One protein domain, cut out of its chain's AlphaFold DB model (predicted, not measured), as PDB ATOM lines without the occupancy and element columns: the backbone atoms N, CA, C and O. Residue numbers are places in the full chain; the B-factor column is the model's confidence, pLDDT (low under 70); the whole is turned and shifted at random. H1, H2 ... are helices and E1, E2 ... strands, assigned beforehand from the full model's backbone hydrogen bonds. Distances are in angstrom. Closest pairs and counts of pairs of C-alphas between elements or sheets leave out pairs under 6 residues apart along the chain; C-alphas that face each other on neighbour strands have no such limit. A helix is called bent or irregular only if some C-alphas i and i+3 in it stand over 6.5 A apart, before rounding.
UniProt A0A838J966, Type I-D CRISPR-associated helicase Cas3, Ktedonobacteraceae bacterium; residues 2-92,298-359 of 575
ATOM      1  N   ILE A   2      30.725  22.461  13.919       88.44
ATOM      2  CA  ILE A   2      31.140  21.898  12.615       88.44
ATOM      3  C   ILE A   2      30.360  20.628  12.246       88.44
ATOM      4  O   ILE A   2      29.747  20.587  11.184       88.44
ATOM      5  N   PHE A   3      30.304  19.638  13.147       89.81
ATOM      6  CA  PHE A   3      29.515  18.414  12.949       89.81
ATOM      7  C   PHE A   3      28.067  18.721  12.533       89.81
ATOM      8  O   PHE A   3      27.584  18.221  11.526       89.81
ATOM      9  N   HIS A   4      27.389  19.620  13.250       91.25
ATOM     10  CA  HIS A   4      26.012  20.015  12.938       91.25
ATOM     11  C   HIS A   4      25.884  20.697  11.571       91.25
ATOM     12  O   HIS A   4      24.934  20.421  10.839       91.25
ATOM     13  N   LEU A   5      26.833  21.566  11.205       90.25
ATOM     14  CA  LEU A   5      26.853  22.219   9.893       90.25
ATOM     15  C   LEU A   5      27.023  21.206   8.759       90.25
ATOM     16  O   LEU A   5      26.324  21.315   7.753       90.25
ATOM     17  N   VAL A   6      27.896  20.210   8.935       90.88
ATOM     18  CA  VAL A   6      28.074  19.111   7.976       90.88
ATOM     19  C   VAL A   6      26.776  18.322   7.826       90.88
ATOM     20  O   VAL A   6      26.280  18.162   6.713       90.88
ATOM     21  N   MET A   7      26.169  17.906   8.940       90.44
ATOM     22  CA  MET A   7      24.945  17.093   8.924       90.44
ATOM     23  C   MET A   7      23.720  17.818   8.355       90.44
ATOM     24  O   MET A   7      22.765  17.173   7.931       90.44
ATOM     25  N   ASN A   8      23.748  19.150   8.318       87.88
ATOM     26  CA  ASN A   8      22.713  19.970   7.692       87.88
ATOM     27  C   ASN A   8      23.127  20.500   6.310       87.88
ATOM     28  O   ASN A   8      22.482  21.417   5.824       87.88
ATOM     29  N   TYR A   9      24.184  19.981   5.671       85.88
ATOM     30  CA  TYR A   9      24.627  20.424   4.337       85.88
ATOM     31  C   TYR A   9      24.887  21.945   4.251       85.88
ATOM     32  O   TYR A   9      24.584  22.591   3.250       85.88
ATOM     33  N   ARG A  10      25.391  22.543   5.340       85.88
ATOM     34  CA  ARG A  10      25.670  23.988   5.473       85.88
ATOM     35  C   ARG A  10      27.144  24.295   5.724       85.88
ATOM     36  O   ARG A  10      27.502  25.462   5.883       85.88
ATOM     37  N   TYR A  11      27.997  23.274   5.793       86.31
ATOM     38  CA  TYR A  11      29.434  23.469   5.930       86.31
ATOM     39  C   TYR A  11      30.054  23.740   4.556       86.31
ATOM     40  O   TYR A  11      30.277  22.816   3.784       86.31
ATOM     41  N   GLY A  12      30.319  25.014   4.257       78.56
ATOM     42  CA  GLY A  12      30.919  25.435   2.989       78.56
ATOM     43  C   GLY A  12      32.393  25.042   2.886       78.56
ATOM     44  O   GLY A  12      33.267  25.880   3.104       78.56
ATOM     45  N   ALA A  13      32.671  23.777   2.571       75.56
ATOM     46  CA  ALA A  13      34.020  23.300   2.287       75.56
ATOM     47  C   ALA A  13      34.442  23.664   0.855       75.56
ATOM     48  O   ALA A  13      33.653  23.618  -0.083       75.56
ATOM     49  N   THR A  14      35.717  24.006   0.681       74.44
ATOM     50  CA  THR A  14      36.315  24.267  -0.640       74.44
ATOM     51  C   THR A  14      36.803  22.996  -1.338       74.44
ATOM     52  O   THR A  14      37.089  23.033  -2.531       74.44
ATOM     53  N   ILE A  15      36.921  21.892  -0.590       76.56
ATOM     54  CA  ILE A  15      37.546  20.634  -1.031       76.56
ATOM     55  C   ILE A  15      36.503  19.536  -1.256       76.56
ATOM     56  O   ILE A  15      36.593  18.804  -2.233       76.56
ATOM     57  N   PHE A  16      35.517  19.433  -0.363       73.88
ATOM     58  CA  PHE A  16      34.455  18.433  -0.434       73.88
ATOM     59  C   PHE A  16      33.145  19.090  -0.838       73.88
ATOM     60  O   PHE A  16      32.832  20.197  -0.397       73.88
ATOM     61  N   SER A  17      32.349  18.382  -1.627       78.31
ATOM     62  CA  SER A  17      30.945  18.726  -1.802       78.31
ATOM     63  C   SER A  17      30.174  18.519  -0.494       78.31
ATOM     64  O   SER A  17      30.529  17.679   0.338       78.31
ATOM     65  N   ASP A  18      29.048  19.221  -0.343       73.69
ATOM     66  CA  ASP A  18      28.164  19.049   0.819       73.69
ATOM     67  C   ASP A  18      27.709  17.585   1.004       73.69
ATOM     68  O   ASP A  18      27.322  17.186   2.098       73.69
ATOM     69  N   GLN A  19      27.734  16.777  -0.063       74.75
ATOM     70  CA  GLN A  19      27.332  15.367  -0.045       74.75
ATOM     71  C   GLN A  19      28.436  14.440   0.461       74.75
ATOM     72  O   GLN A  19      28.141  13.467   1.154       74.75
ATOM     73  N   GLU A  20      29.690  14.736   0.126       81.12
ATOM     74  CA  GLU A  20      30.833  13.920   0.535       81.12
ATOM     75  C   GLU A  20      31.095  14.057   2.030       81.12
ATOM     76  O   GLU A  20      31.445  13.076   2.670       81.12
ATOM     77  N   LEU A  21      30.854  15.231   2.621       86.75
ATOM     78  CA  LEU A  21      31.206  15.487   4.020       86.75
ATOM     79  C   LEU A  21      30.535  14.529   5.028       86.75
ATOM     80  O   LEU A  21      31.265  13.947   5.835       86.75
ATOM     81  N   PRO A  22      29.201  14.297   5.016       85.25
ATOM     82  CA  PRO A  22      28.600  13.292   5.894       85.25
ATOM     83  C   PRO A  22      29.168  11.886   5.663       85.25
ATOM     84  O   PRO A  22      29.404  11.160   6.624       85.25
ATOM     85  N   TYR A  23      29.437  11.511   4.409       82.88
ATOM     86  CA  TYR A  23      30.025  10.210   4.080       82.88
ATOM     87  C   TYR A  23      31.458  10.078   4.611       82.88
ATOM     88  O   TYR A  23      31.811   9.064   5.209       82.88
ATOM     89  N   THR A  24      32.277  11.118   4.464       85.81
ATOM     90  CA  THR A  24      33.636  11.174   5.005       85.81
ATOM     91  C   THR A  24      33.624  11.050   6.524       85.81
ATOM     92  O   THR A  24      34.440  10.311   7.067       85.81
ATOM     93  N   LEU A  25      32.688  11.709   7.217       87.06
ATOM     94  CA  LEU A  25      32.554  11.550   8.668       87.06
ATOM     95  C   LEU A  25      32.217  10.109   9.051       87.06
ATOM     96  O   LEU A  25      32.820   9.574   9.971       87.06
ATOM     97  N   ALA A  26      31.284   9.485   8.335       82.88
ATOM     98  CA  ALA A  26      30.863   8.122   8.634       82.88
ATOM     99  C   ALA A  26      31.955   7.071   8.379       82.88
ATOM    100  O   ALA A  26      31.997   6.060   9.062       82.88
ATOM    101  N   THR A  27      32.817   7.297   7.383       86.25
ATOM    102  CA  THR A  27      33.816   6.311   6.933       86.25
ATOM    103  C   THR A  27      35.192   6.477   7.570       86.25
ATOM    104  O   THR A  27      35.980   5.538   7.543       86.25
ATOM    105  N   ASN A  28      35.512   7.658   8.110       89.75
ATOM    106  CA  ASN A  28      36.831   7.938   8.696       89.75
ATOM    107  C   ASN A  28      36.828   7.981  10.228       89.75
ATOM    108  O   ASN A  28      37.891   8.128  10.827       89.75
ATOM    109  N   PHE A  29      35.659   7.886  10.860       91.06
ATOM    110  CA  PHE A  29      35.529   7.895  12.311       91.06
ATOM    111  C   PHE A  29      34.645   6.735  12.746       91.06
ATOM    112  O   PHE A  29      33.468   6.706  12.407       91.06
ATOM    113  N   ASP A  30      35.207   5.822  13.535       92.06
ATOM    114  CA  ASP A  30      34.467   4.692  14.109       92.06
ATOM    115  C   ASP A  30      33.630   5.104  15.329       92.06
ATOM    116  O   ASP A  30      32.617   4.475  15.625       92.06
ATOM    117  N   ASP A  31      34.031   6.167  16.033       93.75
ATOM    118  CA  ASP A  31      33.407   6.622  17.274       93.75
ATOM    119  C   ASP A  31      33.088   8.124  17.224       93.75
ATOM    120  O   ASP A  31      33.947   8.967  16.955       93.75
ATOM    121  N   LEU A  32      31.845   8.476  17.559       93.25
ATOM    122  CA  LEU A  32      31.375   9.847  17.728       93.25
ATOM    123  C   LEU A  32      30.985  10.083  19.191       93.25
ATOM    124  O   LEU A  32      29.979   9.566  19.687       93.25
ATOM    125  N   ILE A  33      31.795  10.883  19.887       93.69
ATOM    126  CA  ILE A  33      31.670  11.125  21.329       93.69
ATOM    127  C   ILE A  33      31.054  12.505  21.588       93.69
ATOM    128  O   ILE A  33      31.594  13.538  21.196       93.69
ATOM    129  N   PHE A  34      29.931  12.512  22.299       92.25
ATOM    130  CA  PHE A  34      29.241  13.695  22.799       92.25
ATOM    131  C   PHE A  34      29.511  13.813  24.298       92.25
ATOM    132  O   PHE A  34      28.803  13.215  25.112       92.25
ATOM    133  N   ASP A  35      30.562  14.547  24.653       89.75
ATOM    134  CA  ASP A  35      30.930  14.775  26.050       89.75
ATOM    135  C   ASP A  35      30.112  15.901  26.699       89.75
ATOM    136  O   ASP A  35      29.569  16.771  26.013       89.75
ATOM    137  N   GLU A  36      30.000  15.855  28.028       85.56
ATOM    138  CA  GLU A  36      29.215  16.790  28.848       85.56
ATOM    139  C   GLU A  36      27.770  16.977  28.334       85.56
ATOM    140  O   GLU A  36      27.201  18.074  28.318       85.56
ATOM    141  N   PHE A  37      27.142  15.878  27.905       88.81
ATOM    142  CA  PHE A  37      25.866  15.891  27.190       88.81
ATOM    143  C   PHE A  37      24.700  16.476  28.006       88.81
ATOM    144  O   PHE A  37      23.738  16.973  27.433       88.81
ATOM    145  N   HIS A  38      24.782  16.514  29.337       82.19
ATOM    146  CA  HIS A  38      23.781  17.189  30.177       82.19
ATOM    147  C   HIS A  38      23.722  18.715  29.988       82.19
ATOM    148  O   HIS A  38      22.759  19.340  30.421       82.19
ATOM    149  N   ILE A  39      24.733  19.331  29.366       82.62
ATOM    150  CA  ILE A  39      24.733  20.764  29.028       82.62
ATOM    151  C   ILE A  39      23.928  21.019  27.746       82.62
ATOM    152  O   ILE A  39      23.560  22.155  27.440       82.62
ATOM    153  N   PHE A  40      23.647  19.970  26.969       87.94
ATOM    154  CA  PHE A  40      22.947  20.110  25.706       87.94
ATOM    155  C   PHE A  40      21.491  20.485  25.968       87.94
ATOM    156  O   PHE A  40      20.720  19.757  26.583       87.94
ATOM    157  N   SER A  41      21.101  21.635  25.437       89.19
ATOM    158  CA  SER A  41      19.707  22.057  25.383       89.19
ATOM    159  C   SER A  41      18.930  21.253  24.334       89.19
ATOM    160  O   SER A  41      19.511  20.650  23.426       89.19
ATOM    161  N   ILE A  42      17.593  21.279  24.405       92.81
ATOM    162  CA  ILE A  42      16.739  20.495  23.497       92.81
ATOM    163  C   ILE A  42      17.042  20.690  21.993       92.81
ATOM    164  O   ILE A  42      16.991  19.691  21.275       92.81
ATOM    165  N   PRO A  43      17.428  21.877  21.464       93.94
ATOM    166  CA  PRO A  43      17.843  22.001  20.064       93.94
ATOM    167  C   PRO A  43      19.084  21.174  19.714       93.94
ATOM    168  O   PRO A  43      19.151  20.613  18.624       93.94
ATOM    169  N   GLN A  44      20.039  21.064  20.638       93.56
ATOM    170  CA  GLN A  44      21.278  20.312  20.442       93.56
ATOM    171  C   GLN A  44      21.040  18.805  20.579       93.56
ATOM    172  O   GLN A  44      21.596  18.031  19.804       93.56
ATOM    173  N   ILE A  45      20.171  18.396  21.512       93.75
ATOM    174  CA  ILE A  45      19.698  17.007  21.633       93.75
ATOM    175  C   ILE A  45      19.023  16.573  20.326       93.75
ATOM    176  O   ILE A  45      19.345  15.520  19.781       93.75
ATOM    177  N   VAL A  46      18.127  17.410  19.789       94.00
ATOM    178  CA  VAL A  46      17.447  17.168  18.507       94.00
ATOM    179  C   VAL A  46      18.442  17.038  17.355       94.00
ATOM    180  O   VAL A  46      18.326  16.104  16.561       94.00
ATOM    181  N   ALA A  47      19.425  17.934  17.276       93.50
ATOM    182  CA  ALA A  47      20.467  17.883  16.258       93.50
ATOM    183  C   ALA A  47      21.280  16.578  16.321       93.50
ATOM    184  O   ALA A  47      21.444  15.905  15.303       93.50
ATOM    185  N   ALA A  48      21.737  16.189  17.517       93.62
ATOM    186  CA  ALA A  48      22.505  14.963  17.723       93.62
ATOM    187  C   ALA A  48      21.684  13.708  17.385       93.62
ATOM    188  O   ALA A  48      22.156  12.845  16.649       93.62
ATOM    189  N   ALA A  49      20.433  13.635  17.853       94.06
ATOM    190  CA  ALA A  49      19.528  12.523  17.565       94.06
ATOM    191  C   ALA A  49      19.222  12.393  16.064       94.06
ATOM    192  O   ALA A  49      19.235  11.289  15.521       94.06
ATOM    193  N   THR A  50      18.991  13.522  15.385       93.81
ATOM    194  CA  THR A  50      18.736  13.562  13.937       93.81
ATOM    195  C   THR A  50      19.955  13.070  13.158       93.81
ATOM    196  O   THR A  50      19.829  12.191  12.310       93.81
ATOM    197  N   ALA A  51      21.147  13.576  13.484       93.00
ATOM    198  CA  ALA A  51      22.389  13.157  12.844       93.00
ATOM    199  C   ALA A  51      22.700  11.671  13.073       93.00
ATOM    200  O   ALA A  51      23.033  10.959  12.132       93.00
ATOM    201  N   MET A  52      22.557  11.185  14.307       93.50
ATOM    202  CA  MET A  52      22.806   9.783  14.631       93.50
ATOM    203  C   MET A  52      21.885   8.852  13.845       93.50
ATOM    204  O   MET A  52      22.340   7.874  13.257       93.50
ATOM    205  N   LEU A  53      20.591   9.170  13.794       93.81
ATOM    206  CA  LEU A  53      19.635   8.370  13.045       93.81
ATOM    207  C   LEU A  53      19.916   8.405  11.535       93.81
ATOM    208  O   LEU A  53      19.778   7.380  10.877       93.81
ATOM    209  N   PHE A  54      20.380   9.539  11.001       92.44
ATOM    210  CA  PHE A  54      20.892   9.593   9.633       92.44
ATOM    211  C   PHE A  54      22.015   8.573   9.408       92.44
ATOM    212  O   PHE A  54      21.911   7.789   8.473       92.44
ATOM    213  N   PHE A  55      23.048   8.530  10.258       91.94
ATOM    214  CA  PHE A  55      24.166   7.593  10.078       91.94
ATOM    215  C   PHE A  55      23.724   6.129  10.146       91.94
ATOM    216  O   PHE A  55      24.133   5.335   9.302       91.94
ATOM    217  N   LEU A  56      22.852   5.787  11.100       91.69
ATOM    218  CA  LEU A  56      22.344   4.421  11.270       91.69
ATOM    219  C   LEU A  56      21.602   3.899  10.029       91.69
ATOM    220  O   LEU A  56      21.696   2.713   9.724       91.69
ATOM    221  N   GLU A  57      20.877   4.769   9.322       91.00
ATOM    222  CA  GLU A  57      20.140   4.394   8.107       91.00
ATOM    223  C   GLU A  57      20.971   4.567   6.828       91.00
ATOM    224  O   GLU A  57      20.749   3.869   5.840       91.00
ATOM    225  N   TYR A  58      21.920   5.505   6.822       85.88
ATOM    226  CA  TYR A  58      22.787   5.765   5.675       85.88
ATOM    227  C   TYR A  58      23.883   4.701   5.523       85.88
ATOM    228  O   TYR A  58      24.229   4.356   4.396       85.88
ATOM    229  N   MET A  59      24.383   4.143   6.633       85.56
ATOM    230  CA  MET A  59      25.389   3.071   6.652       85.56
ATOM    231  C   MET A  59      24.963   1.895   7.547       85.56
ATOM    232  O   MET A  59      25.517   1.690   8.632       85.56
ATOM    233  N   PRO A  60      23.969   1.090   7.126       85.00
ATOM    234  CA  PRO A  60      23.488  -0.026   7.929       85.00
ATOM    235  C   PRO A  60      24.596  -1.056   8.191       85.00
ATOM    236  O   PRO A  60      25.132  -1.651   7.262       85.00
ATOM    237  N   GLY A  61      24.915  -1.291   9.464       84.44
ATOM    238  CA  GLY A  61      25.942  -2.253   9.887       84.44
ATOM    239  C   GLY A  61      27.373  -1.707   9.936       84.44
ATOM    240  O   GLY A  61      28.220  -2.356  10.541       84.44
ATOM    241  N   GLU A  62      27.617  -0.518   9.380       88.50
ATOM    242  CA  GLU A  62      28.931   0.150   9.349       88.50
ATOM    243  C   GLU A  62      28.893   1.566   9.950       88.50
ATOM    244  O   GLU A  62      29.876   2.296   9.902       88.50
ATOM    245  N   ALA A  63      27.751   1.987  10.499       89.88
ATOM    246  CA  ALA A  63      27.623   3.285  11.145       89.88
ATOM    247  C   ALA A  63      28.558   3.402  12.365       89.88
ATOM    248  O   ALA A  63      28.714   2.419  13.100       89.88
ATOM    249  N   PRO A  64      29.099   4.605  12.641       92.38
ATOM    250  CA  PRO A  64      29.917   4.839  13.824       92.38
ATOM    251  C   PRO A  64      29.173   4.500  15.117       92.38
ATOM    252  O   PRO A  64      27.944   4.611  15.211       92.38
ATOM    253  N   HIS A  65      29.922   4.147  16.155       93.00
ATOM    254  CA  HIS A  65      29.397   4.072  17.506       93.00
ATOM    255  C   HIS A  65      29.189   5.474  18.073       93.00
ATOM    256  O   HIS A  65      29.984   6.390  17.868       93.00
ATOM    257  N   PHE A  66      28.118   5.636  18.844       94.19
ATOM    258  CA  PHE A  66      27.786   6.900  19.489       94.19
ATOM    259  C   PHE A  66      27.922   6.757  21.000       94.19
ATOM    260  O   PHE A  66      27.247   5.925  21.613       94.19
ATOM    261  N   LEU A  67      28.762   7.594  21.606       94.62
ATOM    262  CA  LEU A  67      28.943   7.658  23.054       94.62
ATOM    263  C   LEU A  67      28.467   9.012  23.575       94.62
ATOM    264  O   LEU A  67      29.036  10.045  23.239       94.62
ATOM    265  N   PHE A  68      27.454   9.004  24.439       93.31
ATOM    266  CA  PHE A  68      26.959  10.201  25.120       93.31
ATOM    267  C   PHE A  68      27.421  10.170  26.580       93.31
ATOM    268  O   PHE A  68      26.885   9.410  27.389       93.31
ATOM    269  N   SER A  69      28.428  10.975  26.915       90.88
ATOM    270  CA  SER A  69      28.973  11.082  28.272       90.88
ATOM    271  C   SER A  69      28.215  12.157  29.049       90.88
ATOM    272  O   SER A  69      28.063  13.290  28.594       90.88
ATOM    273  N   SER A  70      27.668  11.799  30.213       83.25
ATOM    274  CA  SER A  70      26.876  12.714  31.034       83.25
ATOM    275  C   SER A  70      26.842  12.308  32.505       83.25
ATOM    276  O   SER A  70      26.653  11.136  32.826       83.25
ATOM    277  N   ALA A  71      26.919  13.292  33.406       71.81
ATOM    278  CA  ALA A  71      26.655  13.102  34.834       71.81
ATOM    279  C   ALA A  71      25.167  12.830  35.140       71.81
ATOM    280  O   ALA A  71      24.829  12.226  36.159       71.81
ATOM    281  N   THR A  72      24.264  13.279  34.266       70.94
ATOM    282  CA  THR A  72      22.814  13.105  34.403       70.94
ATOM    283  C   THR A  72      22.214  12.776  33.033       70.94
ATOM    284  O   THR A  72      22.072  13.681  32.207       70.94
ATOM    285  N   PRO A  73      21.890  11.500  32.748       71.31
ATOM    286  CA  PRO A  73      21.248  11.122  31.492       71.31
ATOM    287  C   PRO A  73      19.941  11.897  31.282       71.31
ATOM    288  O   PRO A  73      19.113  11.961  32.191       71.31
ATOM    289  N   ASP A  74      19.760  12.482  30.097       78.56
ATOM    290  CA  ASP A  74      18.554  13.238  29.758       78.56
ATOM    291  C   ASP A  74      17.400  12.274  29.405       78.56
ATOM    292  O   ASP A  74      17.507  11.510  28.435       78.56
ATOM    293  N   PRO A  75      16.274  12.283  30.147       82.69
ATOM    294  CA  PRO A  75      15.170  11.375  29.867       82.69
ATOM    295  C   PRO A  75      14.543  11.606  28.491       82.69
ATOM    296  O   PRO A  75      14.103  10.645  27.866       82.69
ATOM    297  N   VAL A  76      14.480  12.846  27.998       86.38
ATOM    298  CA  VAL A  76      13.879  13.161  26.693       86.38
ATOM    299  C   VAL A  76      14.660  12.479  25.579       86.38
ATOM    300  O   VAL A  76      14.048  11.846  24.717       86.38
ATOM    301  N   PHE A  77      15.990  12.543  25.632       90.69
ATOM    302  CA  PHE A  77      16.852  11.848  24.686       90.69
ATOM    303  C   PHE A  77      16.602  10.334  24.706       90.69
ATOM    304  O   PHE A  77      16.313   9.754  23.662       90.69
ATOM    305  N   LEU A  78      16.596   9.699  25.885       90.44
ATOM    306  CA  LEU A  78      16.344   8.255  26.000       90.44
ATOM    307  C   LEU A  78      14.980   7.849  25.416       90.44
ATOM    308  O   LEU A  78      14.891   6.869  24.679       90.44
ATOM    309  N   HIS A  79      13.926   8.635  25.660       91.25
ATOM    310  CA  HIS A  79      12.605   8.380  25.076       91.25
ATOM    311  C   HIS A  79      12.594   8.564  23.548       91.25
ATOM    312  O   HIS A  79      11.876   7.849  22.850       91.25
ATOM    313  N   MET A  80      13.366   9.508  22.992       93.12
ATOM    314  CA  MET A  80      13.553   9.614  21.536       93.12
ATOM    315  C   MET A  80      14.202   8.342  20.975       93.12
ATOM    316  O   MET A  80      13.711   7.806  19.985       93.12
ATOM    317  N   MET A  81      15.244   7.822  21.633       93.25
ATOM    318  CA  MET A  81      15.950   6.612  21.191       93.25
ATOM    319  C   MET A  81      15.054   5.377  21.214       93.25
ATOM    320  O   MET A  81      15.004   4.630  20.238       93.25
ATOM    321  N   GLN A  82      14.311   5.195  22.308       93.69
ATOM    322  CA  GLN A  82      13.370   4.085  22.468       93.69
ATOM    323  C   GLN A  82      12.281   4.104  21.398       93.69
ATOM    324  O   GLN A  82      12.040   3.081  20.764       93.69
ATOM    325  N   ARG A  83      11.653   5.264  21.162       94.00
ATOM    326  CA  ARG A  83      10.601   5.403  20.142       94.00
ATOM    327  C   ARG A  83      11.121   5.160  18.738       94.00
ATOM    328  O   ARG A  83      10.443   4.526  17.946       94.00
ATOM    329  N   ALA A  84      12.337   5.617  18.455       92.06
ATOM    330  CA  ALA A  84      12.996   5.311  17.201       92.06
ATOM    331  C   ALA A  84      13.367   3.819  17.088       92.06
ATOM    332  O   ALA A  84      13.725   3.379  16.014       92.06
ATOM    333  N   GLY A  85      13.334   3.009  18.151       91.88
ATOM    334  CA  GLY A  85      13.812   1.623  18.096       91.88
ATOM    335  C   GLY A  85      15.337   1.527  17.957       91.88
ATOM    336  O   GLY A  85      15.861   0.571  17.381       91.88
ATOM    337  N   ILE A  86      16.068   2.529  18.455       91.94
ATOM    338  CA  ILE A  86      17.532   2.500  18.525       91.94
ATOM    339  C   ILE A  86      17.937   1.656  19.731       91.94
ATOM    340  O   ILE A  86      17.510   1.908  20.859       91.94
ATOM    341  N   ARG A  87      18.793   0.657  19.502       90.56
ATOM    342  CA  ARG A  87      19.398  -0.120  20.586       90.56
ATOM    343  C   ARG A  87      20.485   0.717  21.248       90.56
ATOM    344  O   ARG A  87      21.411   1.154  20.576       90.56
ATOM    345  N   TYR A  88      20.393   0.891  22.557       91.94
ATOM    346  CA  TYR A  88      21.417   1.558  23.351       91.94
ATOM    347  C   TYR A  88      21.628   0.816  24.670       91.94
ATOM    348  O   TYR A  88      20.789   0.020  25.098       91.94
ATOM    349  N   ARG A  89      22.757   1.091  25.323       92.12
ATOM    350  CA  ARG A  89      23.065   0.602  26.665       92.12
ATOM    351  C   ARG A  89      23.425   1.781  27.552       92.12
ATOM    352  O   ARG A  89      24.320   2.548  27.221       92.12
ATOM    353  N   GLU A  90      22.749   1.899  28.686       90.12
ATOM    354  CA  GLU A  90      23.159   2.831  29.732       90.12
ATOM    355  C   GLU A  90      24.259   2.172  30.571       90.12
ATOM    356  O   GLU A  90      24.058   1.103  31.153       90.12
ATOM    357  N   ILE A  91      25.439   2.787  30.596       89.12
ATOM    358  CA  ILE A  91      26.567   2.346  31.418       89.12
ATOM    359  C   ILE A  91      26.647   3.296  32.607       89.12
ATOM    360  O   ILE A  91      26.929   4.480  32.441       89.12
ATOM    361  N   ARG A  92      26.374   2.783  33.808       84.19
ATOM    362  CA  ARG A  92      26.457   3.557  35.052       84.19
ATOM    363  C   ARG A  92      27.770   3.279  35.765       84.19
ATOM    364  O   ARG A  92      28.202   2.129  35.844       84.19
ATOM    365  N   PHE A 298      11.531  22.327  27.644       93.12
ATOM    366  CA  PHE A 298      11.155  22.795  26.307       93.12
ATOM    367  C   PHE A 298      10.756  21.668  25.336       93.12
ATOM    368  O   PHE A 298      11.046  21.730  24.141       93.12
ATOM    369  N   LYS A 299      10.090  20.608  25.820       91.56
ATOM    370  CA  LYS A 299       9.760  19.419  25.004       91.56
ATOM    371  C   LYS A 299       8.925  19.771  23.766       91.56
ATOM    372  O   LYS A 299       9.097  19.142  22.723       91.56
ATOM    373  N   ALA A 300       8.078  20.802  23.860       94.12
ATOM    374  CA  ALA A 300       7.258  21.296  22.754       94.12
ATOM    375  C   ALA A 300       8.105  21.753  21.551       94.12
ATOM    376  O   ALA A 300       7.696  21.604  20.397       94.12
ATOM    377  N   TYR A 301       9.328  22.244  21.796       96.06
ATOM    378  CA  TYR A 301      10.250  22.660  20.741       96.06
ATOM    379  C   TYR A 301      10.546  21.528  19.755       96.06
ATOM    380  O   TYR A 301      10.608  21.788  18.555       96.06
ATOM    381  N   ALA A 302      10.706  20.287  20.230       95.00
ATOM    382  CA  ALA A 302      11.085  19.159  19.381       95.00
ATOM    383  C   ALA A 302      10.071  18.935  18.244       95.00
ATOM    384  O   ALA A 302      10.471  18.821  17.087       95.00
ATOM    385  N   LYS A 303       8.766  18.969  18.553       95.12
ATOM    386  CA  LYS A 303       7.677  18.825  17.569       95.12
ATOM    387  C   LYS A 303       7.396  20.112  16.785       95.12
ATOM    388  O   LYS A 303       7.061  20.062  15.599       95.12
ATOM    389  N   ARG A 304       7.546  21.278  17.430       95.94
ATOM    390  CA  ARG A 304       7.249  22.579  16.814       95.94
ATOM    391  C   ARG A 304       8.322  23.020  15.821       95.94
ATOM    392  O   ARG A 304       8.002  23.278  14.668       95.94
ATOM    393  N   TRP A 305       9.576  23.110  16.251       96.69
ATOM    394  CA  TRP A 305      10.676  23.691  15.470       96.69
ATOM    395  C   TRP A 305      11.797  22.689  15.196       96.69
ATOM    396  O   TRP A 305      12.372  22.704  14.113       96.69
ATOM    397  N   GLY A 306      12.092  21.795  16.144       95.38
ATOM    398  CA  GLY A 306      13.166  20.808  16.034       95.38
ATOM    399  C   GLY A 306      12.995  19.863  14.844       95.38
ATOM    400  O   GLY A 306      13.941  19.654  14.090       95.38
ATOM    401  N   ILE A 307      11.773  19.378  14.609       96.06
ATOM    402  CA  ILE A 307      11.454  18.488  13.485       96.06
ATOM    403  C   ILE A 307      11.790  19.086  12.116       96.06
ATOM    404  O   ILE A 307      12.056  18.354  11.166       96.06
ATOM    405  N   LEU A 308      11.821  20.415  11.992       96.81
ATOM    406  CA  LEU A 308      12.146  21.064  10.726       96.81
ATOM    407  C   LEU A 308      13.608  20.821  10.312       96.81
ATOM    408  O   LEU A 308      13.902  20.881   9.122       96.81
ATOM    409  N   GLN A 309      14.501  20.481  11.253       95.44
ATOM    410  CA  GLN A 309      15.856  20.008  10.938       95.44
ATOM    411  C   GLN A 309      15.810  18.642  10.237       95.44
ATOM    412  O   GLN A 309      16.411  18.458   9.183       95.44
ATOM    413  N   ALA A 310      15.026  17.698  10.760       95.38
ATOM    414  CA  ALA A 310      14.831  16.397  10.123       95.38
ATOM    415  C   ALA A 310      14.124  16.526   8.760       95.38
ATOM    416  O   ALA A 310      14.508  15.872   7.790       95.38
ATOM    417  N   ALA A 311      13.129  17.414   8.659       96.31
ATOM    418  CA  ALA A 311      12.456  17.727   7.400       96.31
ATOM    419  C   ALA A 311      13.425  18.319   6.363       96.31
ATOM    420  O   ALA A 311      13.357  17.952   5.193       96.31
ATOM    421  N   HIS A 312      14.355  19.179   6.791       94.88
ATOM    422  CA  HIS A 312      15.417  19.713   5.943       94.88
ATOM    423  C   HIS A 312      16.330  18.608   5.398       94.88
ATOM    424  O   HIS A 312      16.571  18.572   4.191       94.88
ATOM    425  N   VAL A 313      16.786  17.681   6.250       92.50
ATOM    426  CA  VAL A 313      17.605  16.531   5.825       92.50
ATOM    427  C   VAL A 313      16.856  15.699   4.783       92.50
ATOM    428  O   VAL A 313      17.369  15.494   3.685       92.50
ATOM    429  N   VAL A 314      15.613  15.294   5.068       93.81
ATOM    430  CA  VAL A 314      14.784  14.511   4.133       93.81
ATOM    431  C   VAL A 314      14.579  15.248   2.807       93.81
ATOM    432  O   VAL A 314      14.843  14.683   1.750       93.81
ATOM    433  N   ALA A 315      14.162  16.516   2.840       92.25
ATOM    434  CA  ALA A 315      13.937  17.312   1.632       92.25
ATOM    435  C   ALA A 315      15.215  17.472   0.791       92.25
ATOM    436  O   ALA A 315      15.161  17.533  -0.437       92.25
ATOM    437  N   THR A 316      16.370  17.527   1.455       89.31
ATOM    438  CA  THR A 316      17.678  17.619   0.807       89.31
ATOM    439  C   THR A 316      18.056  16.304   0.120       89.31
ATOM    440  O   THR A 316      18.530  16.331  -1.018       89.31
ATOM    441  N   LEU A 317      17.780  15.158   0.750       86.94
ATOM    442  CA  LEU A 317      17.967  13.828   0.155       86.94
ATOM    443  C   LEU A 317      17.024  13.559  -1.025       86.94
ATOM    444  O   LEU A 317      17.438  12.960  -2.010       86.94
ATOM    445  N   GLU A 318      15.782  14.039  -0.954       87.44
ATOM    446  CA  GLU A 318      14.774  13.876  -2.013       87.44
ATOM    447  C   GLU A 318      14.980  14.810  -3.213       87.44
ATOM    448  O   GLU A 318      14.334  14.647  -4.251       87.44
ATOM    449  N   SER A 319      15.854  15.813  -3.094       81.12
ATOM    450  CA  SER A 319      16.114  16.737  -4.193       81.12
ATOM    451  C   SER A 319      16.737  15.992  -5.386       81.12
ATOM    452  O   SER A 319      17.777  15.350  -5.263       81.12
ATOM    453  N   GLY A 320      16.099  16.088  -6.562       56.22
ATOM    454  CA  GLY A 320      16.367  15.272  -7.765       56.22
ATOM    455  C   GLY A 320      17.731  15.446  -8.454       56.22
ATOM    456  O   GLY A 320      17.858  15.139  -9.634       56.22
ATOM    457  N   LYS A 321      18.744  15.959  -7.750       57.34
ATOM    458  CA  LYS A 321      20.151  15.991  -8.181       57.34
ATOM    459  C   LYS A 321      20.976  14.832  -7.598       57.34
ATOM    460  O   LYS A 321      22.199  14.874  -7.689       57.34
ATOM    461  N   ARG A 322      20.340  13.860  -6.936       61.12
ATOM    462  CA  ARG A 322      21.002  12.814  -6.141       61.12
ATOM    463  C   ARG A 322      20.546  11.423  -6.593       61.12
ATOM    464  O   ARG A 322      19.390  11.250  -6.970       61.12
ATOM    465  N   GLU A 323      21.477  10.472  -6.614       56.16
ATOM    466  CA  GLU A 323      21.292   9.097  -7.106       56.16
ATOM    467  C   GLU A 323      20.201   8.321  -6.337       56.16
ATOM    468  O   GLU A 323      19.864   8.650  -5.199       56.16
ATOM    469  N   GLY A 324      19.645   7.267  -6.948       59.53
ATOM    470  CA  GLY A 324      18.459   6.549  -6.448       59.53
ATOM    471  C   GLY A 324      18.569   5.928  -5.044       59.53
ATOM    472  O   GLY A 324      17.539   5.712  -4.406       59.53
ATOM    473  N   SER A 325      19.778   5.696  -4.521       64.69
ATOM    474  CA  SER A 325      20.011   5.196  -3.152       64.69
ATOM    475  C   SER A 325      19.551   6.182  -2.068       64.69
ATOM    476  O   SER A 325      19.029   5.774  -1.030       64.69
ATOM    477  N   PHE A 326      19.644   7.491  -2.319       78.75
ATOM    478  CA  PHE A 326      19.212   8.511  -1.359       78.75
ATOM    479  C   PHE A 326      17.695   8.554  -1.183       78.75
ATOM    480  O   PHE A 326      17.205   8.936  -0.119       78.75
ATOM    481  N   GLN A 327      16.941   8.133  -2.199       82.19
ATOM    482  CA  GLN A 327      15.485   8.164  -2.165       82.19
ATOM    483  C   GLN A 327      14.919   7.079  -1.240       82.19
ATOM    484  O   GLN A 327      13.997   7.353  -0.469       82.19
ATOM    485  N   SER A 328      15.500   5.874  -1.244       85.06
ATOM    486  CA  SER A 328      15.124   4.822  -0.294       85.06
ATOM    487  C   SER A 328      15.503   5.195   1.139       85.06
ATOM    488  O   SER A 328      14.677   5.059   2.041       85.06
ATOM    489  N   THR A 329      16.704   5.747   1.355       88.12
ATOM    490  CA  THR A 329      17.132   6.213   2.684       88.12
ATOM    491  C   THR A 329      16.222   7.325   3.200       88.12
ATOM    492  O   THR A 329      15.798   7.289   4.354       88.12
ATOM    493  N   ALA A 330      15.832   8.280   2.348       90.94
ATOM    494  CA  ALA A 330      14.899   9.341   2.720       90.94
ATOM    495  C   ALA A 330      13.542   8.787   3.184       90.94
ATOM    496  O   ALA A 330      13.019   9.236   4.204       90.94
ATOM    497  N   GLN A 331      12.986   7.787   2.492       91.12
ATOM    498  CA  GLN A 331      11.716   7.162   2.886       91.12
ATOM    499  C   GLN A 331      11.800   6.474   4.253       91.12
ATOM    500  O   GLN A 331      10.898   6.634   5.078       91.12
ATOM    501  N   VAL A 332      12.889   5.746   4.519       93.06
ATOM    502  CA  VAL A 332      13.103   5.103   5.823       93.06
ATOM    503  C   VAL A 332      13.267   6.156   6.918       93.06
ATOM    504  O   VAL A 332      12.600   6.075   7.953       93.06
ATOM    505  N   LEU A 333      14.069   7.194   6.664       94.38
ATOM    506  CA  LEU A 333      14.278   8.299   7.596       94.38
ATOM    507  C   LEU A 333      12.980   9.038   7.927       94.38
ATOM    508  O   LEU A 333      12.768   9.367   9.089       94.38
ATOM    509  N   ARG A 334      12.068   9.245   6.966       95.19
ATOM    510  CA  ARG A 334      10.746   9.842   7.243       95.19
ATOM    511  C   ARG A 334       9.993   9.070   8.321       95.19
ATOM    512  O   ARG A 334       9.540   9.677   9.289       95.19
ATOM    513  N   ARG A 335       9.897   7.743   8.183       95.00
ATOM    514  CA  ARG A 335       9.232   6.877   9.170       95.00
ATOM    515  C   ARG A 335       9.945   6.937  10.521       95.00
ATOM    516  O   ARG A 335       9.316   7.185  11.544       95.00
ATOM    517  N   ARG A 336      11.267   6.772  10.515       95.75
ATOM    518  CA  ARG A 336      12.095   6.750  11.726       95.75
ATOM    519  C   ARG A 336      12.055   8.073  12.495       95.75
ATOM    520  O   ARG A 336      11.981   8.068  13.721       95.75
ATOM    521  N   TYR A 337      12.068   9.208  11.798       96.50
ATOM    522  CA  TYR A 337      11.900  10.522  12.417       96.50
ATOM    523  C   TYR A 337      10.478  10.725  12.940       96.50
ATOM    524  O   TYR A 337      10.316  11.254  14.036       96.50
ATOM    525  N   GLN A 338       9.452  10.278  12.209       96.31
ATOM    526  CA  GLN A 338       8.073  10.320  12.698       96.31
ATOM    527  C   GLN A 338       7.937   9.606  14.051       96.31
ATOM    528  O   GLN A 338       7.380  10.175  14.988       96.31
ATOM    529  N   GLU A 339       8.511   8.408  14.172       96.19
ATOM    530  CA  GLU A 339       8.540   7.627  15.414       96.19
ATOM    531  C   GLU A 339       9.356   8.335  16.509       96.19
ATOM    532  O   GLU A 339       8.850   8.580  17.605       96.19
ATOM    533  N   MET A 340      10.593   8.750  16.208       96.00
ATOM    534  CA  MET A 340      11.503   9.403  17.161       96.00
ATOM    535  C   MET A 340      10.895  10.650  17.821       96.00
ATOM    536  O   MET A 340      11.084  10.879  19.021       96.00
ATOM    537  N   PHE A 341      10.178  11.460  17.039       94.50
ATOM    538  CA  PHE A 341       9.535  12.687  17.506       94.50
ATOM    539  C   PHE A 341       8.093  12.482  17.991       94.50
ATOM    540  O   PHE A 341       7.530  13.440  18.521       94.50
ATOM    541  N   ASP A 342       7.534  11.269  17.892       94.56
ATOM    542  CA  ASP A 342       6.133  10.945  18.215       94.56
ATOM    543  C   ASP A 342       5.139  11.827  17.453       94.56
ATOM    544  O   ASP A 342       4.326  12.538  18.034       94.56
ATOM    545  N   LEU A 343       5.263  11.843  16.130       94.19
ATOM    546  CA  LEU A 343       4.402  12.639  15.263       94.19
ATOM    547  C   LEU A 343       3.281  11.789  14.683       94.19
ATOM    548  O   LEU A 343       3.491  10.637  14.297       94.19
ATOM    549  N   LYS A 344       2.103  12.399  14.521       92.94
ATOM    550  CA  LYS A 344       0.984  11.755  13.818       92.94
ATOM    551  C   LYS A 344       1.277  11.581  12.330       92.94
ATOM    552  O   LYS A 344       0.950  10.551  11.751       92.94
ATOM    553  N   ASP A 345       1.881  12.601  11.726       91.56
ATOM    554  CA  ASP A 345       2.211  12.635  10.303       91.56
ATOM    555  C   ASP A 345       3.433  13.528  10.046       91.56
ATOM    556  O   ASP A 345       3.426  14.731  10.327       91.56
ATOM    557  N   PHE A 346       4.485  12.946   9.466       94.62
ATOM    558  CA  PHE A 346       5.679  13.679   9.045       94.62
ATOM    559  C   PHE A 346       5.414  14.634   7.863       94.62
ATOM    560  O   PHE A 346       6.144  15.611   7.669       94.62
ATOM    561  N   GLY A 347       4.356  14.403   7.081       94.00
ATOM    562  CA  GLY A 347       3.920  15.263   5.981       94.00
ATOM    563  C   GLY A 347       3.672  16.709   6.415       94.00
ATOM    564  O   GLY A 347       4.144  17.636   5.751       94.00
ATOM    565  N   HIS A 348       3.045  16.919   7.577       93.25
ATOM    566  CA  HIS A 348       2.862  18.256   8.150       93.25
ATOM    567  C   HIS A 348       4.192  18.964   8.435       93.25
ATOM    568  O   HIS A 348       4.322  20.162   8.180       93.25
ATOM    569  N   ALA A 349       5.205  18.242   8.928       95.00
ATOM    570  CA  ALA A 349       6.526  18.817   9.183       95.00
ATOM    571  C   ALA A 349       7.213  19.260   7.881       95.00
ATOM    572  O   ALA A 349       7.773  20.355   7.823       95.00
ATOM    573  N   ILE A 350       7.108  18.460   6.818       95.19
ATOM    574  CA  ILE A 350       7.622  18.813   5.486       95.19
ATOM    575  C   ILE A 350       6.885  20.027   4.908       95.19
ATOM    576  O   ILE A 350       7.526  20.934   4.379       95.19
ATOM    577  N   GLY A 351       5.559  20.098   5.060       94.44
ATOM    578  CA  GLY A 351       4.774  21.266   4.654       94.44
ATOM    579  C   GLY A 351       5.221  22.550   5.362       94.44
ATOM    580  O   GLY A 351       5.446  23.572   4.712       94.44
ATOM    581  N   ARG A 352       5.435  22.486   6.682       95.06
ATOM    582  CA  ARG A 352       5.958  23.601   7.491       95.06
ATOM    583  C   ARG A 352       7.401  23.973   7.132       95.06
ATOM    584  O   ARG A 352       7.744  25.147   7.113       95.06
ATOM    585  N   TYR A 353       8.243  23.001   6.794       96.06
ATOM    586  CA  TYR A 353       9.587  23.279   6.287       96.06
ATOM    587  C   TYR A 353       9.534  24.056   4.964       96.06
ATOM    588  O   TYR A 353      10.185  25.093   4.828       96.06
ATOM    589  N   TRP A 354       8.708  23.623   4.008       94.88
ATOM    590  CA  TRP A 354       8.555  24.321   2.728       94.88
ATOM    591  C   TRP A 354       7.875  25.685   2.858       94.88
ATOM    592  O   TRP A 354       8.150  26.572   2.046       94.88
ATOM    593  N   SER A 355       7.068  25.911   3.901       93.50
ATOM    594  CA  SER A 355       6.561  27.253   4.206       93.50
ATOM    595  C   SER A 355       7.670  28.226   4.623       93.50
ATOM    596  O   SER A 355       7.465  29.429   4.511       93.50
ATOM    597  N   LEU A 356       8.859  27.754   5.005       94.44
ATOM    598  CA  LEU A 356      10.038  28.596   5.238       94.44
ATOM    599  C   LEU A 356      11.027  28.560   4.062       94.44
ATOM    600  O   LEU A 356      11.497  29.607   3.621       94.44
ATOM    601  N   ALA A 357      11.330  27.372   3.536       92.69
ATOM    602  CA  ALA A 357      12.369  27.160   2.524       92.69
ATOM    603  C   ALA A 357      11.914  27.425   1.075       92.69
ATOM    604  O   ALA A 357      12.744  27.610   0.185       92.69
ATOM    605  N   GLY A 358      10.603  27.406   0.811       87.12
ATOM    606  CA  GLY A 358      10.041  27.544  -0.532       87.12
ATOM    607  C   GLY A 358      10.240  28.934  -1.147       87.12
ATOM    608  O   GLY A 358      10.454  29.925  -0.446       87.12
ATOM    609  N   LYS A 359      10.124  29.021  -2.481       86.31
ATOM    610  CA  LYS A 359      10.173  30.302  -3.208       86.31
ATOM    611  C   LYS A 359       9.081  31.249  -2.699       86.31
ATOM    612  O   LYS A 359       7.933  30.840  -2.538       86.31
TER     613      LYS A 359
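Overview. This is residues 2 to 92 and 298 to 359 of the 575 residues of the protein "Type I-D CRISPR-associated helicase Cas3" of Ktedonobacteraceae bacterium (UniProt A0A838J966). Three long helices, H3, H5 and H6, make a bundle with H3 at the core, and H7 crosses H5 on the side away from H3. H4 packs on one part of H3 and meets the end of H6, H1 packs on H3 with H2 next to it, and a small sheet of two short parallel strands, E1 and E2, lies to another side of H3. The printed part has 153 residues, in the order H1, H2, E1, H3, E2, H4, H5, H6, H7, and its class is mostly helix. It is compact, with a radius of gyration of the C-alphas of 15.1 A and spans of 46 by 36 by 26 A.

Arrangement. H1, residues 2 to 7, touches residues 47 to 51 alone of H3, residues 42 to 58, at a steep tilt of 54 degrees; their closest C-alphas, those of Met 7 and Ala 51, are 6.1 A apart. H1 and H2, residues 20 to 28, only just touch, with 3 pairs of C-alphas within 8 A, the closest being Met 7 and Pro 22 at 6.1 A. E1, residues 31 to 34, and E2, residues 65 to 68, are parallel at 16 degrees, with N 32 and O 65 at 2.8 A and N 67 and O 32 at 3.0 A, within hydrogen-bond range. E1, H3 and E2 form a strand-helix-strand unit, two parallel neighbour strands with a helix between them in the chain, and its crossover is right-handed. H4, residues 75 to 83, touches residues 45 to 49 alone of H3 at a shallow tilt of 26 degrees, with C-alphas 45 and 77 closest at 6.6 A. H3, H5, residues 299 to 317, and H6, residues 325 to 341, form a bundle of three helices. H5 touches H3 at a shallow tilt of 34.7 degrees, only just short of steep, with C-alphas 46 and 306 closest at 6.1 A. H5 and H6 are a helical hairpin, opposite ways at 5 degrees, with C-alphas 314 and 330 closest at 5.4 A. H6 touches H3 at a steep tilt of 39 degrees, with C-alphas 58 and 329 closest at 6.4 A. H4 and H6 touch only at their ends, with C-alphas 80 and 340 closest at 4.8 A. H7, residues 346 to 357, touches residues 307 to 315 alone of H5, about perpendicular at 78 degrees, with C-alphas 311 and 350 closest at 5.3 A. In H1, H2, H3, H4 and H6 every O i to N i+4 pair is within hydrogen-bond range; in H5 it is 9 of 15 and in H7 7 of 8.

Along the chain. H1 begins at C-alpha 2, (31.140, 21.898, 12.615). From first to last C-alpha H3 measures 23.9 A, H5 26.8 A, H6 24.3 A and H7 16.4 A. H5 has a kink of 32 degrees near residue 306 and is only just irregular, C-alphas 304 and 307 being 6.7 A apart. H7 ends at C-alpha 357, (12.369, 27.160, 2.524).

Size, cuts and confidence. The C-alphas farthest apart, those of Arg 92 and Lys 359, are 49.4 A apart. Residues 93 to 297 are not printed, and C-alphas 92 and 298 are 26.1 A apart across this cut. The link from H1 to H2, residues 8 to 19, is long. The mean pLDDT of the printed part is 88.6, and residues 320 to 325 are under 70.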